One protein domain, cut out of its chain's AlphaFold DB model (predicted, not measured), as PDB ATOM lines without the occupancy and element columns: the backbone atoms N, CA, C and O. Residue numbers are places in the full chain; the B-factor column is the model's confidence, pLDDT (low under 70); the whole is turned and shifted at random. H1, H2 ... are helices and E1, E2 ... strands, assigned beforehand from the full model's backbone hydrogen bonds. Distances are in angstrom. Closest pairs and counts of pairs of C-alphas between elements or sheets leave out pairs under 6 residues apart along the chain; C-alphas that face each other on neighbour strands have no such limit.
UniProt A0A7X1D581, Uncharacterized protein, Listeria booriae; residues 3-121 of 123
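Overview. This is residues 3 to 121 of the 123 residues of an uncharacterized protein of Listeria booriae (UniProt A0A7X1D581). A sheet of five strands, curled like part of a barrel, wraps round the short helix H1, while H2 packs on the opposite face of the sheet. Beyond H2, helix H3 sticks out as a free arm at one end of the long axis; the whole spans 65 A along that axis, and the body without the residues that stand free has a longest span of 51 A. The printed part has 119 residues, with three named helices and five named strands in the order H1 E1 E2 E3 E4 E5 H2 H3; the sheet runs E1 E2 E3 E4 E5, antiparallel throughout, and the class is mixed, helices and strands. The whole is loose, with a radius of gyration of the C-alphas of 19.2 A and spans of 65 by 31 by 31 A.

Along the chain. H1, residues 8 to 17, begins at C-alpha 8 (30.214, -10.668, -40.379) and is 14.2 A long from first to last C-alpha. E1 is residues 19 to 22, 10.0 A. E2, residues 26 to 39, is 31.6 A long and bends by 86 degrees at residue 32. E3, residues 42 to 51, is 26.0 A long and bends by 58 degrees at residue 48. E4 is residues 56 to 65, 28.5 A, and E5 is residues 75 to 83, 25.5 A. H2, residues 86 to 97, is 16.4 A long. H3, residues 104 to 119, is 22.9 A long and ends at C-alpha 119 (44.934, -54.199, -20.746).

Arrangement. The strands E1 to E5 form a meander, each strand the antiparallel neighbour of the one before, with E1 and E5 as edge strands. Within hydrogen-bond range are N 20 and O 28 at 2.9 A in the hairpin E1 and E2, N 34 and O 46 at 2.9 A in E2 and E3, N 47 and O 60 at 2.8 A in E3 and E4, and N 61 and O 80 at 2.8 A in E4 and E5. The strongly twisted sheet curls round H1; the closest C-alphas of H1 and E1 are those of Phe 14 and Leu 20, 5.0 A apart. With H2 on one face of the sheet and H1 on the other, there are three layers, helices on both faces of a sheet. H2, at a height over the sheet of 9.3 A, lies only just over E4 alone, with 4 of its C-alphas there and 2 on E2. H2 runs across the strands, at 68 degrees to E4 on the local plane, and the closest C-alphas of H2 and E4 are those of Lys 89 and Leu 57, 7.0 A apart. H3 is not on the sheet, and H2 and H3 are apart. In H1, H2 and H3 every O i to N i+4 pair is within hydrogen-bond range.

Size, cuts and confidence. The two C-alphas farthest apart, those of Asn 68 and Gly 121, are 67.3 A from each other. Residues 103 to 109 and 111 to 121 stand free; without them the body spans 51 by 32 by 30 A. The printed part has no cut, and no link is long. The mean pLDDT of the printed part is 82.7, and residues 93 to 106 and 116 to 121 are under 70.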
ATOM      1  N   LYS A   3      18.928 -17.151 -47.841       93.00
ATOM      2  CA  LYS A   3      19.836 -16.235 -47.139       93.00
ATOM      3  C   LYS A   3      19.897 -16.622 -45.664       93.00
ATOM      4  O   LYS A   3      18.844 -16.813 -45.069       93.00
ATOM      5  N   LEU A   4      21.107 -16.712 -45.121       92.19
ATOM      6  CA  LEU A   4      21.324 -17.004 -43.708       92.19
ATOM      7  C   LEU A   4      21.228 -15.728 -42.872       92.19
ATOM      8  O   LEU A   4      21.663 -14.658 -43.319       92.19
ATOM      9  N   ASN A   5      20.699 -15.845 -41.657       92.50
ATOM     10  CA  ASN A   5      20.676 -14.744 -40.696       92.50
ATOM     11  C   ASN A   5      21.940 -14.752 -39.823       92.50
ATOM     12  O   ASN A   5      21.904 -15.162 -38.665       92.50
ATOM     13  N   VAL A   6      23.063 -14.336 -40.407       91.69
ATOM     14  CA  VAL A   6      24.391 -14.358 -39.773       91.69
ATOM     15  C   VAL A   6      25.104 -13.023 -39.959       91.69
ATOM     16  O   VAL A   6      24.903 -12.325 -40.958       91.69
ATOM     17  N   THR A   7      25.937 -12.663 -38.990       93.38
ATOM     18  CA  THR A   7      26.738 -11.438 -39.005       93.38
ATOM     19  C   THR A   7      28.099 -11.664 -39.662       93.38
ATOM     20  O   THR A   7      28.515 -12.792 -39.930       93.38
ATOM     21  N   GLN A   8      28.833 -10.577 -39.905       92.81
ATOM     22  CA  GLN A   8      30.214 -10.668 -40.379       92.81
ATOM     23  C   GLN A   8      31.107 -11.444 -39.400       92.81
ATOM     24  O   GLN A   8      31.895 -12.280 -39.837       92.81
ATOM     25  N   SER A   9      30.949 -11.212 -38.092       92.88
ATOM     26  CA  SER A   9      31.733 -11.906 -37.067       92.88
ATOM     27  C   SER A   9      31.464 -13.412 -37.077       92.88
ATOM     28  O   SER A   9      32.403 -14.196 -36.982       92.88
ATOM     29  N   ASP A  10      30.214 -13.831 -37.291       92.88
ATOM     30  CA  ASP A  10      29.866 -15.254 -37.395       92.88
ATOM     31  C   ASP A  10      30.559 -15.923 -38.588       92.88
ATOM     32  O   ASP A  10      31.028 -17.055 -38.491       92.88
ATOM     33  N   ILE A  11      30.669 -15.211 -39.712       93.81
ATOM     34  CA  ILE A  11      31.363 -15.701 -40.905       93.81
ATOM     35  C   ILE A  11      32.877 -15.755 -40.704       93.81
ATOM     36  O   ILE A  11      33.511 -16.714 -41.141       93.81
ATOM     37  N   GLU A  12      33.467 -14.761 -40.049       92.31
ATOM     38  CA  GLU A  12      34.890 -14.783 -39.692       92.31
ATOM     39  C   GLU A  12      35.190 -15.951 -38.744       92.31
ATOM     40  O   GLU A  12      36.081 -16.756 -39.025       92.31
ATOM     41  N   ASN A  13      34.362 -16.140 -37.712       91.06
ATOM     42  CA  ASN A  13      34.440 -17.285 -36.810       91.06
ATOM     43  C   ASN A  13      34.280 -18.612 -37.561       91.06
ATOM     44  O   ASN A  13      35.042 -19.547 -37.315       91.06
ATOM     45  N   PHE A  14      33.348 -18.705 -38.510       92.81
ATOM     46  CA  PHE A  14      33.178 -19.890 -39.354       92.81
ATOM     47  C   PHE A  14      34.420 -20.184 -40.197       92.81
ATOM     48  O   PHE A  14      34.824 -21.340 -40.300       92.81
ATOM     49  N   LYS A  15      35.064 -19.166 -40.774       89.62
ATOM     50  CA  LYS A  15      36.291 -19.355 -41.565       89.62
ATOM     51  C   LYS A  15      37.448 -19.884 -40.718       89.62
ATOM     52  O   LYS A  15      38.276 -20.630 -41.236       89.62
ATOM     53  N   THR A  16      37.496 -19.527 -39.437       89.06
ATOM     54  CA  THR A  16      38.531 -19.994 -38.505       89.06
ATOM     55  C   THR A  16      38.216 -21.367 -37.912       89.06
ATOM     56  O   THR A  16      39.104 -22.206 -37.795       89.06
ATOM     57  N   THR A  17      36.964 -21.606 -37.524       90.69
ATOM     58  CA  THR A  17      36.560 -22.796 -36.751       90.69
ATOM     59  C   THR A  17      35.972 -23.913 -37.609       90.69
ATOM     60  O   THR A  17      35.936 -25.065 -37.188       90.69
ATOM     61  N   GLY A  18      35.482 -23.582 -38.803       90.06
ATOM     62  CA  GLY A  18      34.711 -24.482 -39.652       90.06
ATOM     63  C   GLY A  18      33.270 -24.705 -39.183       90.06
ATOM     64  O   GLY A  18      32.584 -25.528 -39.781       90.06
ATOM     65  N   ALA A  19      32.788 -24.005 -38.154       91.25
ATOM     66  CA  ALA A  19      31.422 -24.133 -37.651       91.25
ATOM     67  C   ALA A  19      30.676 -22.799 -37.751       91.25
ATOM     68  O   ALA A  19      31.196 -21.754 -37.368       91.25
ATOM     69  N   LEU A  20      29.457 -22.835 -38.285       92.31
ATOM     70  CA  LEU A  20      28.570 -21.680 -38.387       92.31
ATOM     71  C   LEU A  20      27.287 -21.984 -37.625       92.31
ATOM     72  O   LEU A  20      26.593 -22.939 -37.966       92.31
ATOM     73  N   ALA A  21      26.966 -21.173 -36.624       89.69
ATOM     74  CA  ALA A  21      25.679 -21.239 -35.943       89.69
ATOM     75  C   ALA A  21      24.667 -20.332 -36.654       89.69
ATOM     76  O   ALA A  21      24.977 -19.189 -36.988       89.69
ATOM     77  N   GLU A  22      23.454 -20.835 -36.869       84.62
ATOM     78  CA  GLU A  22      22.304 -20.054 -37.317       84.62
ATOM     79  C   GLU A  22      21.243 -20.099 -36.205       84.62
ATOM     80  O   GLU A  22      20.330 -20.918 -36.189       84.62
ATOM     81  N   GLY A  23      21.408 -19.240 -35.198       78.81
ATOM     82  CA  GLY A  23      20.599 -19.288 -33.977       78.81
ATOM     83  C   GLY A  23      21.079 -20.355 -32.984       78.81
ATOM     84  O   GLY A  23      22.274 -20.610 -32.864       78.81
ATOM     85  N   THR A  24      20.155 -20.933 -32.209       70.56
ATOM     86  CA  THR A  24      20.476 -21.815 -31.064       70.56
ATOM     87  C   THR A  24      20.521 -23.304 -31.394       70.56
ATOM     88  O   THR A  24      21.203 -24.057 -30.708       70.56
ATOM     89  N   THR A  25      19.760 -23.744 -32.395       73.81
ATOM     90  CA  THR A  25      19.561 -25.173 -32.714       73.81
ATOM     91  C   THR A  25      19.944 -25.531 -34.139       73.81
ATOM     92  O   THR A  25      19.919 -26.709 -34.489       73.81
ATOM     93  N   ASP A  26      20.265 -24.534 -34.958       85.06
ATOM     94  CA  ASP A  26      20.605 -24.723 -36.356       85.06
ATOM     95  C   ASP A  26      22.053 -24.305 -36.622       85.06
ATOM     96  O   ASP A  26      22.605 -23.417 -35.964       85.06
ATOM     97  N   GLY A  27      22.704 -24.994 -37.550       89.81
ATOM     98  CA  GLY A  27      24.107 -24.768 -37.828       89.81
ATOM     99  C   GLY A  27      24.675 -25.634 -38.936       89.81
ATOM    100  O   GLY A  27      24.138 -26.675 -39.327       89.81
ATOM    101  N   TYR A  28      25.821 -25.186 -39.428       92.56
ATOM    102  CA  TYR A  28      26.516 -25.754 -40.564       92.56
ATOM    103  C   TYR A  28      27.960 -26.073 -40.192       92.56
ATOM    104  O   TYR A  28      28.652 -25.268 -39.570       92.56
ATOM    105  N   LEU A  29      28.430 -27.237 -40.627       92.44
ATOM    106  CA  LEU A  29      29.814 -27.669 -40.478       92.44
ATOM    107  C   LEU A  29      30.520 -27.659 -41.834       92.44
ATOM    108  O   LEU A  29      30.013 -28.210 -42.810       92.44
ATOM    109  N   LEU A  30      31.701 -27.054 -41.898       91.50
ATOM    110  CA  LEU A  30      32.542 -27.003 -43.085       91.50
ATOM    111  C   LEU A  30      33.055 -28.398 -43.450       91.50
ATOM    112  O   LEU A  30      33.676 -29.084 -42.644       91.50
ATOM    113  N   ILE A  31      32.833 -28.788 -44.703       91.06
ATOM    114  CA  ILE A  31      33.321 -30.043 -45.280       91.06
ATOM    115  C   ILE A  31      34.435 -29.786 -46.292       91.06
ATOM    116  O   ILE A  31      35.419 -30.519 -46.330       91.06
ATOM    117  N   GLU A  32      34.278 -28.775 -47.148       89.38
ATOM    118  CA  GLU A  32      35.237 -28.491 -48.218       89.38
ATOM    119  C   GLU A  32      35.240 -27.002 -48.575       89.38
ATOM    120  O   GLU A  32      34.181 -26.392 -48.725       89.38
ATOM    121  N   VAL A  33      36.425 -26.426 -48.774       90.50
ATOM    122  CA  VAL A  33      36.596 -25.069 -49.314       90.50
ATOM    123  C   VAL A  33      36.721 -25.153 -50.835       90.50
ATOM    124  O   VAL A  33      37.459 -25.988 -51.359       90.50
ATOM    125  N   ARG A  34      35.990 -24.309 -51.565       89.25
ATOM    126  CA  ARG A  34      36.020 -24.256 -53.034       89.25
ATOM    127  C   ARG A  34      36.757 -23.001 -53.524       89.25
ATOM    128  O   ARG A  34      36.865 -22.031 -52.777       89.25
ATOM    129  N   PRO A  35      37.249 -22.996 -54.779       88.88
ATOM    130  CA  PRO A  35      37.882 -21.817 -55.359       88.88
ATOM    131  C   PRO A  35      36.958 -20.600 -55.299       88.88
ATOM    132  O   PRO A  35      35.804 -20.670 -55.724       88.88
ATOM    133  N   GLN A  36      37.474 -19.491 -54.777       91.62
ATOM    134  CA  GLN A  36      36.765 -18.217 -54.743       91.62
ATOM    135  C   GLN A  36      36.712 -17.568 -56.131       91.62
ATOM    136  O   GLN A  36      37.563 -17.812 -56.987       91.62
ATOM    137  N   TYR A  37      35.725 -16.704 -56.340       91.25
ATOM    138  CA  TYR A  37      35.573 -15.915 -57.556       91.25
ATOM    139  C   TYR A  37      35.488 -14.431 -57.212       91.25
ATOM    140  O   TYR A  37      34.626 -14.025 -56.433       91.25
ATOM    141  N   GLN A  38      36.344 -13.614 -57.821       87.25
ATOM    142  CA  GLN A  38      36.354 -12.167 -57.632       87.25
ATOM    143  C   GLN A  38      36.091 -11.448 -58.959       87.25
ATOM    144  O   GLN A  38      36.693 -11.764 -59.982       87.25
ATOM    145  N   ASN A  39      35.201 -10.457 -58.930       86.06
ATOM    146  CA  ASN A  39      34.963  -9.502 -60.014       86.06
ATOM    147  C   ASN A  39      35.091  -8.058 -59.471       86.06
ATOM    148  O   ASN A  39      35.280  -7.882 -58.267       86.06
ATOM    149  N   ARG A  40      35.011  -7.027 -60.333       76.81
ATOM    150  CA  ARG A  40      35.248  -5.582 -60.069       76.81
ATOM    151  C   ARG A  40      34.312  -4.931 -59.023       76.81
ATOM    152  O   ARG A  40      33.636  -3.953 -59.314       76.81
ATOM    153  N   GLY A  41      34.302  -5.442 -57.799       85.56
ATOM    154  CA  GLY A  41      33.474  -4.954 -56.694       85.56
ATOM    155  C   GLY A  41      32.842  -6.062 -55.856       85.56
ATOM    156  O   GLY A  41      32.091  -5.768 -54.929       85.56
ATOM    157  N   THR A  42      33.104  -7.338 -56.154       91.69
ATOM    158  CA  THR A  42      32.519  -8.448 -55.395       91.69
ATOM    159  C   THR A  42      33.461  -9.640 -55.342       91.69
ATOM    160  O   THR A  42      33.952 -10.093 -56.374       91.69
ATOM    161  N   LEU A  43      33.657 -10.173 -54.143       93.31
ATOM    162  CA  LEU A  43      34.285 -11.457 -53.877       93.31
ATOM    163  C   LEU A  43      33.197 -12.444 -53.457       93.31
ATOM    164  O   LEU A  43      32.357 -12.135 -52.613       93.31
ATOM    165  N   LYS A  44      33.208 -13.623 -54.071       95.06
ATOM    166  CA  LYS A  44      32.363 -14.756 -53.714       95.06
ATOM    167  C   LYS A  44      33.243 -15.910 -53.275       95.06
ATOM    168  O   LYS A  44      34.020 -16.438 -54.071       95.06
ATOM    169  N   GLU A  45      33.089 -16.305 -52.027       95.19
ATOM    170  CA  GLU A  45      33.717 -17.487 -51.457       95.19
ATOM    171  C   GLU A  45      32.682 -18.609 -51.396       95.19
ATOM    172  O   GLU A  45      31.517 -18.377 -51.062       95.19
ATOM    173  N   TYR A  46      33.102 -19.823 -51.741       94.50
ATOM    174  CA  TYR A  46      32.221 -20.981 -51.827       94.50
ATOM    175  C   TYR A  46      32.715 -22.073 -50.882       94.50
ATOM    176  O   TYR A  46      33.897 -22.418 -50.863       94.50
ATOM    177  N   TYR A  47      31.787 -22.665 -50.141       93.81
ATOM    178  CA  TYR A  47      32.059 -23.724 -49.182       93.81
ATOM    179  C   TYR A  47      31.029 -24.832 -49.344       93.81
ATOM    180  O   TYR A  47      29.855 -24.572 -49.598       93.81
ATOM    181  N   ILE A  48      31.455 -26.078 -49.182       93.56
ATOM    182  CA  ILE A  48      30.537 -27.191 -48.976       93.56
ATOM    183  C   ILE A  48      30.370 -27.360 -47.481       93.56
ATOM    184  O   ILE A  48      31.354 -27.565 -46.771       93.56
ATOM    185  N   VAL A  49      29.128 -27.298 -47.029       92.81
ATOM    186  CA  VAL A  49      28.781 -27.428 -45.621       92.81
ATOM    187  C   VAL A  49      27.745 -28.522 -45.417       92.81
ATOM    188  O   VAL A  49      26.957 -28.831 -46.312       92.81
ATOM    189  N   GLU A  50      27.754 -29.125 -44.240       91.56
ATOM    190  CA  GLU A  50      26.734 -30.056 -43.778       91.56
ATOM    191  C   GLU A  50      25.856 -29.369 -42.741       91.56
ATOM    192  O   GLU A  50      26.360 -28.826 -41.766       91.56
ATOM    193  N   HIS A  51      24.548 -29.400 -42.958       91.50
ATOM    194  CA  HIS A  51      23.569 -28.903 -42.004       91.50
ATOM    195  C   HIS A  51      23.392 -29.922 -40.875       91.50
ATOM    196  O   HIS A  51      23.002 -31.062 -41.133       91.50
ATOM    197  N   LEU A  52      23.695 -29.531 -39.639       85.75
ATOM    198  CA  LEU A  52      23.795 -30.446 -38.498       85.75
ATOM    199  C   LEU A  52      22.463 -31.111 -38.107       85.75
ATOM    200  O   LEU A  52      22.488 -32.309 -37.833       85.75
ATOM    201  N   PRO A  53      21.296 -30.435 -38.153       85.31
ATOM    202  CA  PRO A  53      20.031 -31.096 -37.828       85.31
ATOM    203  C   PRO A  53      19.593 -32.163 -38.838       85.31
ATOM    204  O   PRO A  53      18.868 -33.089 -38.486       85.31
ATOM    205  N   SER A  54      19.980 -32.030 -40.113       87.00
ATOM    206  CA  SER A  54      19.447 -32.879 -41.195       87.00
ATOM    207  C   SER A  54      20.495 -33.705 -41.934       87.00
ATOM    208  O   SER A  54      20.137 -34.515 -42.788       87.00
ATOM    209  N   HIS A  55      21.781 -33.503 -41.645       85.94
ATOM    210  CA  HIS A  55      22.913 -34.111 -42.351       85.94
ATOM    211  C   HIS A  55      22.887 -33.899 -43.876       85.94
ATOM    212  O   HIS A  55      23.463 -34.662 -44.662       85.94
ATOM    213  N   VAL A  56      22.204 -32.843 -44.332       89.31
ATOM    214  CA  VAL A  56      22.109 -32.492 -45.749       89.31
ATOM    215  C   VAL A  56      23.269 -31.580 -46.131       89.31
ATOM    216  O   VAL A  56      23.608 -30.636 -45.424       89.31
ATOM    217  N   LEU A  57      23.868 -31.854 -47.292       92.38
ATOM    218  CA  LEU A  57      24.934 -31.027 -47.849       92.38
ATOM    219  C   LEU A  57      24.381 -29.822 -48.612       92.38
ATOM    220  O   LEU A  57      23.536 -29.972 -49.509       92.38
ATOM    221  N   PHE A  58      24.957 -28.662 -48.322       93.69
ATOM    222  CA  PHE A  58      24.686 -27.385 -48.964       93.69
ATOM    223  C   PHE A  58      25.971 -26.778 -49.530       93.69
ATOM    224  O   PHE A  58      27.074 -27.032 -49.048       93.69
ATOM    225  N   GLU A  59      25.819 -25.959 -50.564       95.00
ATOM    226  CA  GLU A  59      26.837 -24.993 -50.960       95.00
ATOM    227  C   GLU A  59      26.521 -23.669 -50.263       95.00
ATOM    228  O   GLU A  59      25.480 -23.062 -50.529       95.00
ATOM    229  N   LEU A  60      27.409 -23.250 -49.368       95.12
ATOM    230  CA  LEU A  60      27.407 -21.940 -48.737       95.12
ATOM    231  C   LEU A  60      28.201 -20.977 -49.621       95.12
ATOM    232  O   LEU A  60      29.352 -21.231 -49.964       95.12
ATOM    233  N   THR A  61      27.580 -19.867 -49.991       96.31
ATOM    234  CA  THR A  61      28.214 -18.755 -50.697       96.31
ATOM    235  C   THR A  61      28.272 -17.555 -49.771       96.31
ATOM    236  O   THR A  61      27.231 -17.051 -49.348       96.31
ATOM    237  N   VAL A  62      29.480 -17.082 -49.490       95.88
ATOM    238  CA  VAL A  62      29.728 -15.830 -48.773       95.88
ATOM    239  C   VAL A  62      30.081 -14.772 -49.802       95.88
ATOM    240  O   VAL A  62      30.936 -14.980 -50.658       95.88
ATOM    241  N   THR A  63      29.379 -13.646 -49.754       95.69
ATOM    242  CA  THR A  63      29.593 -12.519 -50.660       95.69
ATOM    243  C   THR A  63      30.118 -11.331 -49.875       95.69
ATOM    244  O   THR A  63      29.479 -10.886 -48.920       95.69
ATOM    245  N   THR A  64      31.238 -10.791 -50.337       94.44
ATOM    246  CA  THR A  64      31.853  -9.556 -49.846       94.44
ATOM    247  C   THR A  64      31.846  -8.541 -50.980       94.44
ATOM    248  O   THR A  64      32.215  -8.864 -52.111       94.44
ATOM    249  N   THR A  65      31.407  -7.318 -50.710       93.56
ATOM    250  CA  THR A  65      31.362  -6.229 -51.698       93.56
ATOM    251  C   THR A  65      32.399  -5.167 -51.378       93.56
ATOM    252  O   THR A  65      32.587  -4.836 -50.213       93.56
ATOM    253  N   PHE A  66      33.026  -4.599 -52.404       90.81
ATOM    254  CA  PHE A  66      34.040  -3.552 -52.260       90.81
ATOM    255  C   PHE A  66      33.493  -2.238 -52.801       90.81
ATOM    256  O   PHE A  66      32.955  -2.197 -53.911       90.81
ATOM    257  N   LYS A  67      33.631  -1.158 -52.031       86.31
ATOM    258  CA  LYS A  67      33.063   0.149 -52.386       86.31
ATOM    259  C   LYS A  67      33.772   0.787 -53.582       86.31
ATOM    260  O   LYS A  67      33.145   1.481 -54.378       86.31
ATOM    261  N   ASN A  68      35.083   0.591 -53.704       85.12
ATOM    262  CA  ASN A  68      35.908   1.108 -54.796       85.12
ATOM    263  C   ASN A  68      37.204   0.284 -54.934       85.12
ATOM    264  O   ASN A  68      37.409  -0.683 -54.211       85.12
ATOM    265  N   ARG A  69      38.096   0.659 -55.864       78.12
ATOM    266  CA  ARG A  69      39.373  -0.057 -56.082       78.12
ATOM    267  C   ARG A  69      40.380   0.064 -54.930       78.12
ATOM    268  O   ARG A  69      41.317  -0.719 -54.896       78.12
ATOM    269  N   MET A  70      40.218   1.057 -54.056       83.25
ATOM    270  CA  MET A  70      41.108   1.303 -52.913       83.25
ATOM    271  C   MET A  70      40.626   0.590 -51.645       83.25
ATOM    272  O   MET A  70      41.359   0.501 -50.664       83.25
ATOM    273  N   ASP A  71      39.393   0.095 -51.659       81.50
ATOM    274  CA  ASP A  71      38.817  -0.700 -50.591       81.50
ATOM    275  C   ASP A  71      39.407  -2.115 -50.651       81.50
ATOM    276  O   ASP A  71      39.017  -2.932 -51.483       81.50
ATOM    277  N   MET A  72      40.405  -2.367 -49.802       78.50
ATOM    278  CA  MET A  72      41.106  -3.654 -49.723       78.50
ATOM    279  C   MET A  72      40.434  -4.647 -48.769       78.50
ATOM    280  O   MET A  72      40.735  -5.837 -48.825       78.50
ATOM    281  N   LEU A  73      39.545  -4.170 -47.893       83.38
ATOM    282  CA  LEU A  73      38.889  -4.995 -46.877       83.38
ATOM    283  C   LEU A  73      37.537  -5.503 -47.378       83.38
ATOM    284  O   LEU A  73      37.201  -6.672 -47.190       83.38
ATOM    285  N   GLY A  74      36.789  -4.640 -48.069       86.88
ATOM    286  CA  GLY A  74      35.411  -4.915 -48.436       86.88
ATOM    287  C   GLY A  74      34.497  -5.010 -47.214       86.88
ATOM    288  O   GLY A  74      34.921  -4.957 -46.060       86.88
ATOM    289  N   ALA A  75      33.205  -5.142 -47.477       90.75
ATOM    290  CA  ALA A  75      32.182  -5.331 -46.461       90.75
ATOM    291  C   ALA A  75      31.440  -6.639 -46.712       90.75
ATOM    292  O   ALA A  75      31.085  -6.953 -47.857       90.75
ATOM    293  N   PHE A  76      31.179  -7.388 -45.640       93.06
ATOM    294  CA  PHE A  76      30.288  -8.538 -45.707       93.06
ATOM    295  C   PHE A  76      28.923  -8.094 -46.240       93.06
ATOM    296  O   PHE A  76      28.290  -7.187 -45.702       93.06
ATOM    297  N   HIS A  77      28.478  -8.734 -47.318       93.62
ATOM    298  CA  HIS A  77      27.209  -8.415 -47.961       93.62
ATOM    299  C   HIS A  77      26.130  -9.433 -47.594       93.62
ATOM    300  O   HIS A  77      25.017  -9.072 -47.203       93.62
ATOM    301  N   SER A  78      26.440 -10.722 -47.742       94.94
ATOM    302  CA  SER A  78      25.484 -11.792 -47.462       94.94
ATOM    303  C   SER A  78      26.141 -13.163 -47.398       94.94
ATOM    304  O   SER A  78      27.091 -13.431 -48.133       94.94
ATOM    305  N   ALA A  79      25.526 -14.064 -46.639       95.56
ATOM    306  CA  ALA A  79      25.749 -15.498 -46.719       95.56
ATOM    307  C   ALA A  79      24.469 -16.185 -47.211       95.56
ATOM    308  O   ALA A  79      23.371 -15.888 -46.736       95.56
ATOM    309  N   THR A  80      24.591 -17.081 -48.186       95.44
ATOM    310  CA  THR A  80      23.452 -17.822 -48.742       95.44
ATOM    311  C   THR A  80      23.787 -19.288 -48.921       95.44
ATOM    312  O   THR A  80      24.888 -19.606 -49.362       95.44
ATOM    313  N   VAL A  81      22.821 -20.170 -48.691       94.00
ATOM    314  CA  VAL A  81      22.944 -21.607 -48.937       94.00
ATOM    315  C   VAL A  81      22.060 -22.063 -50.093       94.00
ATOM    316  O   VAL A  81      20.980 -21.524 -50.361       94.00
ATOM    317  N   LYS A  82      22.504 -23.102 -50.795       93.88
ATOM    318  CA  LYS A  82      21.658 -23.877 -51.710       93.88
ATOM    319  C   LYS A  82      21.933 -25.368 -51.566       93.88
ATOM    320  O   LYS A  82      23.077 -25.737 -51.297       93.88
ATOM    321  N   PRO A  83      20.921 -26.230 -51.756       91.75
ATOM    322  CA  PRO A  83      21.134 -27.668 -51.757       91.75
ATOM    323  C   PRO A  83      22.212 -28.052 -52.768       91.75
ATOM    324  O   PRO A  83      22.204 -27.583 -53.909       91.75
ATOM    325  N   LEU A  84      23.131 -28.919 -52.353       89.94
ATOM    326  CA  LEU A  84      24.206 -29.367 -53.225       89.94
ATOM    327  C   LEU A  84      23.653 -30.266 -54.348       89.94
ATOM    328  O   LEU A  84      22.796 -31.124 -54.099       89.94
ATOM    329  N   ALA A  85      24.150 -30.109 -55.577       83.88
ATOM    330  CA  ALA A  85      23.700 -30.924 -56.703       83.88
ATOM    331  C   ALA A  85      24.101 -32.403 -56.524       83.88
ATOM    332  O   ALA A  85      25.113 -32.718 -55.894       83.88
ATOM    333  N   ALA A  86      23.331 -33.336 -57.096       78.12
ATOM    334  CA  ALA A  86      23.536 -34.776 -56.888       78.12
ATOM    335  C   ALA A  86      24.956 -35.260 -57.261       78.12
ATOM    336  O   ALA A  86      25.570 -36.025 -56.517       78.12
ATOM    337  N   HIS A  87      25.516 -34.752 -58.363       73.69
ATOM    338  CA  HIS A  87      26.872 -35.086 -58.810       73.69
ATOM    339  C   HIS A  87      27.957 -34.573 -57.843       73.69
ATOM    340  O   HIS A  87      28.936 -35.267 -57.568       73.69
ATOM    341  N   GLN A  88      27.759 -33.390 -57.255       75.31
ATOM    342  CA  GLN A  88      28.653 -32.827 -56.241       75.31
ATOM    343  C   GLN A  88      28.555 -33.600 -54.917       75.31
ATOM    344  O   GLN A  88      29.581 -33.907 -54.312       75.31
ATOM    345  N   LYS A  89      27.343 -34.002 -54.503       77.12
ATOM    346  CA  LYS A  89      27.126 -34.859 -53.323       77.12
ATOM    347  C   LYS A  89      27.881 -36.184 -53.434       77.12
ATOM    348  O   LYS A  89      28.480 -36.623 -52.459       77.12
ATOM    349  N   ALA A  90      27.889 -36.808 -54.612       70.81
ATOM    350  CA  ALA A  90      28.623 -38.052 -54.842       70.81
ATOM    351  C   ALA A  90      30.144 -37.874 -54.692       70.81
ATOM    352  O   ALA A  90      30.802 -38.724 -54.094       70.81
ATOM    353  N   LYS A  91      30.697 -36.750 -55.170       71.62
ATOM    354  CA  LYS A  91      32.123 -36.424 -55.023       71.62
ATOM    355  C   LYS A  91      32.516 -36.234 -53.553       71.62
ATOM    356  O   LYS A  91      33.512 -36.802 -53.121       71.62
ATOM    357  N   VAL A  92      31.687 -35.522 -52.787       71.00
ATOM    358  CA  VAL A  92      31.901 -35.275 -51.348       71.00
ATOM    359  C   VAL A  92      31.735 -36.554 -50.515       71.00
ATOM    360  O   VAL A  92      32.491 -36.806 -49.581       71.00
ATOM    361  N   LYS A  93      30.774 -37.420 -50.860       69.31
ATOM    362  CA  LYS A  93      30.632 -38.731 -50.207       69.31
ATOM    363  C   LYS A  93      31.841 -39.628 -50.469       69.31
ATOM    364  O   LYS A  93      32.313 -40.271 -49.539       69.31
ATOM    365  N   ARG A  94      32.368 -39.630 -51.700       61.12
ATOM    366  CA  ARG A  94      33.583 -40.384 -52.046       61.12
ATOM    367  C   ARG A  94      34.804 -39.907 -51.260       61.12
ATOM    368  O   ARG A  94      35.563 -40.752 -50.794       61.12
ATOM    369  N   SER A  95      34.970 -38.596 -51.063       60.59
ATOM    370  CA  SER A  95      36.067 -38.054 -50.251       60.59
ATOM    371  C   SER A  95      35.906 -38.337 -48.753       60.59
ATOM    372  O   SER A  95      36.901 -38.656 -48.113       60.59
ATOM    373  N   LYS A  96      34.682 -38.339 -48.199       58.91
ATOM    374  CA  LYS A  96      34.428 -38.799 -46.815       58.91
ATOM    375  C   LYS A  96      34.655 -40.307 -46.619       58.91
ATOM    376  O   LYS A  96      35.041 -40.727 -45.535       58.91
ATOM    377  N   SER A  97      34.394 -41.131 -47.639       52.88
ATOM    378  CA  SER A  97      34.586 -42.591 -47.578       52.88
ATOM    379  C   SER A  97      36.016 -43.048 -47.865       52.88
ATOM    380  O   SER A  97      36.345 -44.211 -47.631       52.88
ATOM    381  N   ALA A  98      36.868 -42.160 -48.384       52.78
ATOM    382  CA  ALA A  98      38.289 -42.432 -48.450       52.78
ATOM    383  C   ALA A  98      38.794 -42.460 -47.006       52.78
ATOM    384  O   ALA A  98      38.853 -41.421 -46.348       52.78
ATOM    385  N   LYS A  99      39.104 -43.656 -46.483       53.09
ATOM    386  CA  LYS A  99      39.842 -43.776 -45.220       53.09
ATOM    387  C   LYS A  99      41.005 -42.778 -45.289       53.09
ATOM    388  O   LYS A  99      41.711 -42.810 -46.302       53.09
ATOM    389  N   PRO A 100      41.202 -41.906 -44.281       53.78
ATOM    390  CA  PRO A 100      42.400 -41.083 -44.251       53.78
ATOM    391  C   PRO A 100      43.587 -42.026 -44.425       53.78
ATOM    392  O   PRO A 100      43.629 -43.078 -43.774       53.78
ATOM    393  N   ALA A 101      44.473 -41.711 -45.374       56.38
ATOM    394  CA  ALA A 101      45.671 -42.506 -45.582       56.38
ATOM    395  C   ALA A 101      46.367 -42.623 -44.219       56.38
ATOM    396  O   ALA A 101      46.544 -41.589 -43.565       56.38
ATOM    397  N   PRO A 102      46.658 -43.844 -43.738       54.44
ATOM    398  CA  PRO A 102      47.310 -44.003 -42.454       54.44
ATOM    399  C   PRO A 102      48.634 -43.244 -42.521       54.44
ATOM    400  O   PRO A 102      49.491 -43.532 -43.352       54.44
ATOM    401  N   ASN A 103      48.752 -42.199 -41.709       63.69
ATOM    402  CA  ASN A 103      50.033 -41.562 -41.470       63.69
ATOM    403  C   ASN A 103      50.711 -42.292 -40.292       63.69
ATOM    404  O   ASN A 103      50.007 -42.896 -39.471       63.69
ATOM    405  N   PRO A 104      52.048 -42.239 -40.175       67.06
ATOM    406  CA  PRO A 104      52.789 -43.018 -39.175       67.06
ATOM    407  C   PRO A 104      52.301 -42.768 -37.743       67.06
ATOM    408  O   PRO A 104      52.266 -43.666 -36.910       67.06
ATOM    409  N   ILE A 105      51.846 -41.543 -37.471       66.56
ATOM    410  CA  ILE A 105      51.292 -41.135 -36.179       66.56
ATOM    411  C   ILE A 105      49.960 -41.854 -35.928       66.56
ATOM    412  O   ILE A 105      49.781 -42.480 -34.892       66.56
ATOM    413  N   THR A 106      49.027 -41.846 -36.880       68.62
ATOM    414  CA  THR A 106      47.737 -42.540 -36.741       68.62
ATOM    415  C   THR A 106      47.876 -44.055 -36.606       68.62
ATOM    416  O   THR A 106      46.989 -44.678 -36.025       68.62
ATOM    417  N   GLU A 107      48.959 -44.654 -37.106       71.12
ATOM    418  CA  GLU A 107      49.277 -46.065 -36.866       71.12
ATOM    419  C   GLU A 107      49.802 -46.294 -35.447       71.12
ATOM    420  O   GLU A 107      49.283 -47.173 -34.760       71.12
ATOM    421  N   LEU A 108      50.718 -45.448 -34.961       72.44
ATOM    422  CA  LEU A 108      51.200 -45.489 -33.574       72.44
ATOM    423  C   LEU A 108      50.048 -45.366 -32.566       72.44
ATOM    424  O   LEU A 108      49.901 -46.212 -31.689       72.44
ATOM    425  N   TRP A 109      49.152 -44.394 -32.760       71.44
ATOM    426  CA  TRP A 109      47.968 -44.224 -31.909       71.44
ATOM    427  C   TRP A 109      47.008 -45.420 -31.980       71.44
ATOM    428  O   TRP A 109      46.349 -45.755 -30.995       71.44
ATOM    429  N   ARG A 110      46.897 -46.091 -33.134       73.31
ATOM    430  CA  ARG A 110      46.073 -47.305 -33.257       73.31
ATOM    431  C   ARG A 110      46.672 -48.478 -32.496       73.31
ATOM    432  O   ARG A 110      45.906 -49.230 -31.898       73.31
ATOM    433  N   GLU A 111      47.990 -48.635 -32.521       74.88
ATOM    434  CA  GLU A 111      48.675 -49.667 -31.744       74.88
ATOM    435  C   GLU A 111      48.580 -49.386 -30.237       74.88
ATOM    436  O   GLU A 111      48.190 -50.277 -29.485       74.88
ATOM    437  N   GLU A 112      48.770 -48.140 -29.790       74.69
ATOM    438  CA  GLU A 112      48.572 -47.751 -28.380       74.69
ATOM    439  C   GLU A 112      47.130 -47.971 -27.892       74.69
ATOM    440  O   GLU A 112      46.884 -48.442 -26.782       74.69
ATOM    441  N   LEU A 113      46.129 -47.687 -28.727       73.19
ATOM    442  CA  LEU A 113      44.734 -47.945 -28.362       73.19
ATOM    443  C   LEU A 113      44.398 -49.440 -28.323       73.19
ATOM    444  O   LEU A 113      43.527 -49.847 -27.548       73.19
ATOM    445  N   LYS A 114      45.056 -50.271 -29.141       76.00
ATOM    446  CA  LYS A 114      44.910 -51.731 -29.066       76.00
ATOM    447  C   LYS A 114      45.501 -52.268 -27.768       76.00
ATOM    448  O   LYS A 114      44.824 -53.057 -27.113       76.00
ATOM    449  N   THR A 115      46.694 -51.816 -27.375       73.12
ATOM    450  CA  THR A 115      47.349 -52.255 -26.131       73.12
ATOM    451  C   THR A 115      46.564 -51.825 -24.891       73.12
ATOM    452  O   THR A 115      46.399 -52.605 -23.954       73.12
ATOM    453  N   LEU A 116      45.976 -50.626 -24.898       68.31
ATOM    454  CA  LEU A 116      45.110 -50.157 -23.810       68.31
ATOM    455  C   LEU A 116      43.797 -50.949 -23.702       68.31
ATOM    456  O   LEU A 116      43.292 -51.167 -22.598       68.31
ATOM    457  N   LYS A 117      43.225 -51.390 -24.829       63.50
ATOM    458  CA  LYS A 117      42.003 -52.211 -24.832       63.50
ATOM    459  C   LYS A 117      42.253 -53.637 -24.357       63.50
ATOM    460  O   LYS A 117      41.404 -54.174 -23.655       63.50
ATOM    461  N   THR A 118      43.393 -54.233 -24.699       62.31
ATOM    462  CA  THR A 118      43.771 -55.549 -24.170       62.31
ATOM    463  C   THR A 118      44.092 -55.487 -22.680       62.31
ATOM    464  O   THR A 118      43.681 -56.383 -21.955       62.31
ATOM    465  N   LEU A 119      44.704 -54.406 -22.184       58.03
ATOM    466  CA  LEU A 119      44.934 -54.199 -20.746       58.03
ATOM    467  C   LEU A 119      43.636 -54.028 -19.935       58.03
ATOM    468  O   LEU A 119      43.548 -54.514 -18.814       58.03
ATOM    469  N   LYS A 120      42.605 -53.386 -20.499       55.94
ATOM    470  CA  LYS A 120      41.284 -53.251 -19.851       55.94
ATOM    471  C   LYS A 120      40.426 -54.522 -19.870       55.94
ATOM    472  O   LYS A 120      39.403 -54.542 -19.197       55.94
ATOM    473  N   GLY A 121      40.801 -55.543 -20.640       51.84
ATOM    474  CA  GLY A 121      40.076 -56.817 -20.729       51.84
ATOM    475  C   GLY A 121      40.634 -57.938 -19.846       51.84
ATOM    476  O   GLY A 121      40.169 -59.066 -19.968       51.84
TER     477      GLY A 121